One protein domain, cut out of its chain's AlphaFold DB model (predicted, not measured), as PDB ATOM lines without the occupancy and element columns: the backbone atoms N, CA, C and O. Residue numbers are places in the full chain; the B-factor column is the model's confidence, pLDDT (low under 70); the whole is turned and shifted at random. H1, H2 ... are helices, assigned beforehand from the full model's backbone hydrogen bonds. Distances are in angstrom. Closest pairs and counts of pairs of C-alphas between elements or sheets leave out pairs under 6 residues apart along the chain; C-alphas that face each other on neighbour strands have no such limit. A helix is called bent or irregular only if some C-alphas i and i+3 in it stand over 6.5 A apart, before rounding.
ATOM      1  N   ASP A  49     -25.435   0.255 -19.976       94.94
ATOM      2  CA  ASP A  49     -25.217   1.644 -19.557       94.94
ATOM      3  C   ASP A  49     -25.114   2.641 -20.729       94.94
ATOM      4  O   ASP A  49     -25.142   3.853 -20.512       94.94
ATOM      5  N   ARG A  50     -25.038   2.154 -21.974       96.25
ATOM      6  CA  ARG A  50     -24.845   2.953 -23.198       96.25
ATOM      7  C   ARG A  50     -26.079   3.020 -24.092       96.25
ATOM      8  O   ARG A  50     -26.000   3.467 -25.236       96.25
ATOM      9  N   LEU A  51     -27.247   2.635 -23.578       94.19
ATOM     10  CA  LEU A  51     -28.486   2.657 -24.358       94.19
ATOM     11  C   LEU A  51     -28.848   4.067 -24.863       94.19
ATOM     12  O   LEU A  51     -29.366   4.214 -25.969       94.19
ATOM     13  N   SER A  52     -28.523   5.116 -24.105       95.94
ATOM     14  CA  SER A  52     -28.722   6.507 -24.537       95.94
ATOM     15  C   SER A  52     -27.877   6.868 -25.763       95.94
ATOM     16  O   SER A  52     -28.371   7.548 -26.664       95.94
ATOM     17  N   ASP A  53     -26.640   6.370 -25.832       97.12
ATOM     18  CA  ASP A  53     -25.744   6.587 -26.972       97.12
ATOM     19  C   ASP A  53     -26.261   5.855 -28.220       97.12
ATOM     20  O   ASP A  53     -26.188   6.398 -29.321       97.12
ATOM     21  N   LEU A  54     -26.871   4.671 -28.064       95.56
ATOM     22  CA  LEU A  54     -27.563   3.984 -29.163       95.56
ATOM     23  C   LEU A  54     -28.704   4.847 -29.722       95.56
ATOM     24  O   LEU A  54     -28.807   5.037 -30.936       95.56
ATOM     25  N   VAL A  55     -29.555   5.387 -28.846       94.81
ATOM     26  CA  VAL A  55     -30.693   6.216 -29.267       94.81
ATOM     27  C   VAL A  55     -30.210   7.487 -29.968       94.81
ATOM     28  O   VAL A  55     -30.677   7.788 -31.064       94.81
ATOM     29  N   GLY A  56     -29.266   8.218 -29.373       96.81
ATOM     30  CA  GLY A  56     -28.811   9.507 -29.896       96.81
ATOM     31  C   GLY A  56     -27.850   9.406 -31.080       96.81
ATOM     32  O   GLY A  56     -27.972  10.175 -32.028       96.81
ATOM     33  N   GLY A  57     -26.900   8.474 -31.036       96.31
ATOM     34  CA  GLY A  57     -25.811   8.371 -32.010       96.31
ATOM     35  C   GLY A  57     -26.091   7.437 -33.183       96.31
ATOM     36  O   GLY A  57     -25.453   7.577 -34.223       96.31
ATOM     37  N   VAL A  58     -27.034   6.500 -33.043       95.50
ATOM     38  CA  VAL A  58     -27.340   5.512 -34.090       95.50
ATOM     39  C   VAL A  58     -28.762   5.684 -34.598       95.50
ATOM     40  O   VAL A  58     -28.966   5.939 -35.783       95.50
ATOM     41  N   LEU A  59     -29.758   5.591 -33.715       95.50
ATOM     42  CA  LEU A  59     -31.159   5.650 -34.141       95.50
ATOM     43  C   LEU A  59     -31.570   7.067 -34.558       95.50
ATOM     44  O   LEU A  59     -32.295   7.226 -35.535       95.50
ATOM     45  N   GLY A  60     -31.075   8.090 -33.858       96.81
ATOM     46  CA  GLY A  60     -31.331   9.499 -34.154       96.81
ATOM     47  C   GLY A  60     -30.964   9.887 -35.590       96.81
ATOM     48  O   GLY A  60     -31.854  10.307 -36.326       96.81
ATOM     49  N   PRO A  61     -29.704   9.706 -36.031       96.12
ATOM     50  CA  PRO A  61     -29.296  10.014 -37.398       96.12
ATOM     51  C   PRO A  61     -30.095   9.247 -38.455       96.12
ATOM     52  O   PRO A  61     -30.536   9.848 -39.429       96.12
ATOM     53  N   LEU A  62     -30.355   7.950 -38.244       95.56
ATOM     54  CA  LEU A  62     -31.166   7.151 -39.172       95.56
ATOM     55  C   LEU A  62     -32.602   7.683 -39.278       95.56
ATOM     56  O   LEU A  62     -33.151   7.775 -40.373       95.56
ATOM     57  N   ASN A  63     -33.192   8.080 -38.152       94.44
ATOM     58  CA  ASN A  63     -34.528   8.661 -38.118       94.44
ATOM     59  C   ASN A  63     -34.570  10.052 -38.779       94.44
ATOM     60  O   ASN A  63     -35.541  10.370 -39.461       94.44
ATOM     61  N   CYS A  64     -33.519  10.868 -38.628       95.44
ATOM     62  CA  CYS A  64     -33.395  12.164 -39.306       95.44
ATOM     63  C   CYS A  64     -33.342  12.031 -40.835       95.44
ATOM     64  O   CYS A  64     -33.871  12.889 -41.536       95.44
ATOM     65  N   GLU A  65     -32.753  10.948 -41.346       94.88
ATOM     66  CA  GLU A  65     -32.743  10.607 -42.777       94.88
ATOM     67  C   GLU A  65     -34.061   9.947 -43.243       94.88
ATOM     68  O   GLU A  65     -34.195   9.561 -44.404       94.88
ATOM     69  N   GLY A  66     -35.054   9.806 -42.356       93.62
ATOM     70  CA  GLY A  66     -36.363   9.233 -42.673       93.62
ATOM     71  C   GLY A  66     -36.359   7.713 -42.853       93.62
ATOM     72  O   GLY A  66     -37.265   7.174 -43.490       93.62
ATOM     73  N   ALA A  67     -35.354   7.012 -42.321       95.38
ATOM     74  CA  ALA A  67     -35.288   5.560 -42.415       95.38
ATOM     75  C   ALA A  67     -36.400   4.890 -41.591       95.38
ATOM     76  O   ALA A  67     -36.657   5.256 -40.444       95.38
ATOM     77  N   GLU A  68     -37.015   3.843 -42.145       95.25
ATOM     78  CA  GLU A  68     -37.862   2.937 -41.370       95.25
ATOM     79  C   GLU A  68     -36.971   2.007 -40.535       95.25
ATOM     80  O   GLU A  68     -36.224   1.181 -41.065       95.25
ATOM     81  N   ILE A  69     -37.029   2.153 -39.211       94.06
ATOM     82  CA  ILE A  69     -36.154   1.430 -38.284       94.06
ATOM     83  C   ILE A  69     -36.914   0.259 -37.660       94.06
ATOM     84  O   ILE A  69     -37.868   0.445 -36.906       94.06
ATOM     85  N   SER A  70     -36.426  -0.958 -37.897       93.06
ATOM     86  CA  SER A  70     -36.861  -2.159 -37.178       93.06
ATOM     87  C   SER A  70     -35.820  -2.546 -36.128       93.06
ATOM     88  O   SER A  70     -34.718  -2.966 -36.478       93.06
ATOM     89  N   LEU A  71     -36.184  -2.472 -34.845       91.62
ATOM     90  CA  LEU A  71     -35.305  -2.803 -33.718       91.62
ATOM     91  C   LEU A  71     -35.740  -4.102 -33.024       91.62
ATOM     92  O   LEU A  71     -36.912  -4.289 -32.700       91.62
ATOM     93  N   LYS A  72     -34.778  -4.988 -32.747       91.56
ATOM     94  CA  LYS A  72     -34.958  -6.185 -31.915       91.56
ATOM     95  C   LYS A  72     -33.988  -6.111 -30.737       91.56
ATOM     96  O   LYS A  72     -32.797  -5.932 -30.948       91.56
ATOM     97  N   ILE A  73     -34.500  -6.283 -29.519       88.94
ATOM     98  CA  ILE A  73     -33.704  -6.289 -28.284       88.94
ATOM     99  C   ILE A  73     -33.847  -7.657 -27.613       88.94
ATOM    100  O   ILE A  73     -34.951  -8.197 -27.526       88.94
ATOM    101  N   LYS A  74     -32.729  -8.203 -27.127       91.25
ATOM    102  CA  LYS A  74     -32.693  -9.338 -26.202       91.25
ATOM    103  C   LYS A  74     -32.356  -8.790 -24.817       91.25
ATOM    104  O   LYS A  74     -31.354  -8.099 -24.672       91.25
ATOM    105  N   ILE A  75     -33.202  -9.061 -23.825       90.88
ATOM    106  CA  ILE A  75     -32.979  -8.641 -22.435       90.88
ATOM    107  C   ILE A  75     -32.646  -9.891 -21.629       90.88
ATOM    108  O   ILE A  75     -33.460 -10.808 -21.548       90.88
ATOM    109  N   GLU A  76     -31.457  -9.916 -21.038       91.94
ATOM    110  CA  GLU A  76     -31.013 -10.968 -20.125       91.94
ATOM    111  C   GLU A  76     -30.693 -10.328 -18.779       91.94
ATOM    112  O   GLU A  76     -29.898  -9.393 -18.701       91.94
ATOM    113  N   ALA A  77     -31.342 -10.811 -17.724       92.75
ATOM    114  CA  ALA A  77     -31.153 -10.311 -16.372       92.75
ATOM    115  C   ALA A  77     -30.992 -11.485 -15.409       92.75
ATOM    116  O   ALA A  77     -31.745 -12.457 -15.461       92.75
ATOM    117  N   SER A  78     -30.019 -11.373 -14.513       93.31
ATOM    118  CA  SER A  78     -29.773 -12.322 -13.434       93.31
ATOM    119  C   SER A  78     -29.539 -11.562 -12.131       93.31
ATOM    120  O   SER A  78     -29.069 -10.425 -12.121       93.31
ATOM    121  N   SER A  79     -29.928 -12.171 -11.015       95.06
ATOM    122  CA  SER A  79     -29.799 -11.585  -9.682       95.06
ATOM    123  C   SER A  79     -29.536 -12.698  -8.683       95.06
ATOM    124  O   SER A  79     -30.302 -13.657  -8.620       95.06
ATOM    125  N   GLU A  80     -28.499 -12.545  -7.861       95.75
ATOM    126  CA  GLU A  80     -28.188 -13.495  -6.784       95.75
ATOM    127  C   GLU A  80     -29.315 -13.577  -5.746       95.75
ATOM    128  O   GLU A  80     -29.570 -14.631  -5.173       95.75
ATOM    129  N   LYS A  81     -30.032 -12.467  -5.530       94.56
ATOM    130  CA  LYS A  81     -31.180 -12.390  -4.609       94.56
ATOM    131  C   LYS A  81     -32.491 -12.858  -5.252       94.56
ATOM    132  O   LYS A  81     -33.516 -12.898  -4.576       94.56
ATOM    133  N   GLY A  82     -32.462 -13.179  -6.545       94.19
ATOM    134  CA  GLY A  82     -33.637 -13.449  -7.365       94.19
ATOM    135  C   GLY A  82     -34.273 -12.186  -7.950       94.19
ATOM    136  O   GLY A  82     -34.012 -11.059  -7.515       94.19
ATOM    137  N   ILE A  83     -35.097 -12.390  -8.976       95.19
ATOM    138  CA  ILE A  83     -35.988 -11.382  -9.561       95.19
ATOM    139  C   ILE A  83     -37.405 -11.790  -9.164       95.19
ATOM    140  O   ILE A  83     -37.798 -12.937  -9.373       95.19
ATOM    141  N   SER A  84     -38.164 -10.881  -8.549       95.81
ATOM    142  CA  SER A  84     -39.510 -11.226  -8.092       95.81
ATOM    143  C   SER A  84     -40.452 -11.422  -9.283       95.81
ATOM    144  O   SER A  84     -40.411 -10.668 -10.260       95.81
ATOM    145  N   LYS A  85     -41.329 -12.425  -9.183       93.81
ATOM    146  CA  LYS A  85     -42.335 -12.695 -10.215       93.81
ATOM    147  C   LYS A  85     -43.265 -11.498 -10.425       93.81
ATOM    148  O   LYS A  85     -43.576 -11.177 -11.564       93.81
ATOM    149  N   ASP A  86     -43.647 -10.814  -9.347       95.44
ATOM    150  CA  ASP A  86     -44.477  -9.611  -9.433       95.44
ATOM    151  C   ASP A  86     -43.772  -8.491 -10.212       95.44
ATOM    152  O   ASP A  86     -44.349  -7.946 -11.144       95.44
ATOM    153  N   THR A  87     -42.492  -8.216  -9.940       96.38
ATOM    154  CA  THR A  87     -41.718  -7.238 -10.726       96.38
ATOM    155  C   THR A  87     -41.696  -7.608 -12.210       96.38
ATOM    156  O   THR A  87     -41.875  -6.753 -13.077       96.38
ATOM    157  N   PHE A  88     -41.503  -8.885 -12.529       95.00
ATOM    158  CA  PHE A  88     -41.501  -9.336 -13.914       95.00
ATOM    159  C   PHE A  88     -42.881  -9.179 -14.586       95.00
ATOM    160  O   PHE A  88     -42.982  -8.587 -15.662       95.00
ATOM    161  N   GLU A  89     -43.962  -9.639 -13.959       92.75
ATOM    162  CA  GLU A  89     -45.304  -9.621 -14.558       92.75
ATOM    163  C   GLU A  89     -45.955  -8.229 -14.539       92.75
ATOM    164  O   GLU A  89     -46.453  -7.753 -15.573       92.75
ATOM    165  N   SER A  90     -45.944  -7.581 -13.374       94.12
ATOM    166  CA  SER A  90     -46.640  -6.323 -13.098       94.12
ATOM    167  C   SER A  90     -45.893  -5.108 -13.633       94.12
ATOM    168  O   SER A  90     -46.553  -4.154 -14.032       94.12
ATOM    169  N   GLU A  91     -44.559  -5.146 -13.733       95.69
ATOM    170  CA  GLU A  91     -43.769  -4.003 -14.209       95.69
ATOM    171  C   GLU A  91     -43.159  -4.264 -15.590       95.69
ATOM    172  O   GLU A  91     -43.497  -3.562 -16.550       95.69
ATOM    173  N   VAL A  92     -42.311  -5.290 -15.736       95.12
ATOM    174  CA  VAL A  92     -41.559  -5.530 -16.986       95.12
ATOM    175  C   VAL A  92     -42.504  -5.868 -18.140       95.12
ATOM    176  O   VAL A  92     -42.559  -5.151 -19.144       95.12
ATOM    177  N   MET A  93     -43.304  -6.921 -17.992       94.88
ATOM    178  CA  MET A  93     -44.179  -7.405 -19.061       94.88
ATOM    179  C   MET A  93     -45.338  -6.448 -19.334       94.88
ATOM    180  O   MET A  93     -45.715  -6.239 -20.491       94.88
ATOM    181  N   LYS A  94     -45.884  -5.810 -18.292       95.62
ATOM    182  CA  LYS A  94     -46.860  -4.720 -18.447       95.62
ATOM    183  C   LYS A  94     -46.290  -3.577 -19.285       95.62
ATOM    184  O   LYS A  94     -46.981  -3.093 -20.182       95.62
ATOM    185  N   THR A  95     -45.048  -3.167 -19.032       96.19
ATOM    186  CA  THR A  95     -44.410  -2.063 -19.760       96.19
ATOM    187  C   THR A  95     -44.142  -2.428 -21.212       96.19
ATOM    188  O   THR A  95     -44.533  -1.665 -22.095       96.19
ATOM    189  N   LEU A  96     -43.574  -3.609 -21.481       94.75
ATOM    190  CA  LEU A  96     -43.343  -4.085 -22.851       94.75
ATOM    191  C   LEU A  96     -44.644  -4.125 -23.664       94.75
ATOM    192  O   LEU A  96     -44.690  -3.627 -24.789       94.75
ATOM    193  N   ARG A  97     -45.733  -4.628 -23.070       94.19
ATOM    194  CA  ARG A  97     -47.058  -4.604 -23.708       94.19
ATOM    195  C   ARG A  97     -47.561  -3.181 -23.948       94.19
ATOM    196  O   ARG A  97     -48.063  -2.898 -25.032       94.19
ATOM    197  N   LYS A  98     -47.407  -2.278 -22.974       96.38
ATOM    198  CA  LYS A  98     -47.844  -0.874 -23.081       96.38
ATOM    199  C   LYS A  98     -47.162  -0.137 -24.236       96.38
ATOM    200  O   LYS A  98     -47.816   0.660 -24.899       96.38
TER     201      LYS A  98
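AT A GLANCE: This is residues 49 to 98 of the 109 residues of an uncharacterized protein of Candidatus Methanodesulfokores washburnensis (UniProt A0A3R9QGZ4). An open, Z-like shape of two separate helices and one long strap: H1 runs out to one end, the chain folds back there, residues 69 to 80 run nearly straight along the long axis to the other end, and after a turn near Lys 81 H2 runs back toward the middle. The two helices point nearly the same direction and have no contact with each other. The printed part has 50 residues with two named helices, H1 then H2, and no named strand; the class is all helix. The whole is extended, with a radius of gyration of the C-alphas of 15.1 A, and elongated, spanning 43 by 23 by 13 A.

IN THESE COORDINATES: H1 covers residues 49 to 64, 23.8 A from first to last C-alpha, from C-alpha 49 at (-25.217, 1.644, -19.557) to C-alpha 64 at (-33.395, 12.164, -39.306). It is irregular: C-alphas 49 and 52 are 7.8 A apart. Residues 65 to 84 hold no named element. H2 covers residues 85 to 98, 18.3 A long, and ends with C-alpha 98 at (-47.844, -0.874, -23.081). It is only just irregular: C-alphas 90 and 93 are 6.54 A apart.

HOW THE PARTS SIT: H1 and H2 are apart, with no C-alpha of the one within 8 A of the other. Residues 49 to 54 of H1 stand free, and so do residues 72 to 98, of which 85 to 98 belong to H2. Of the O i to N i+4 pairs, 8 of 12 in H1 and 8 of 10 in H2 are within hydrogen-bond range.

THE WHOLE: The two C-alphas farthest apart, those of Glu 65 and Lys 81, are 44.6 A apart. The link from H1 to H2, 20 residues, is long. The printed part has no cut. Its mean pLDDT is 94.6, and no printed residue is under 70.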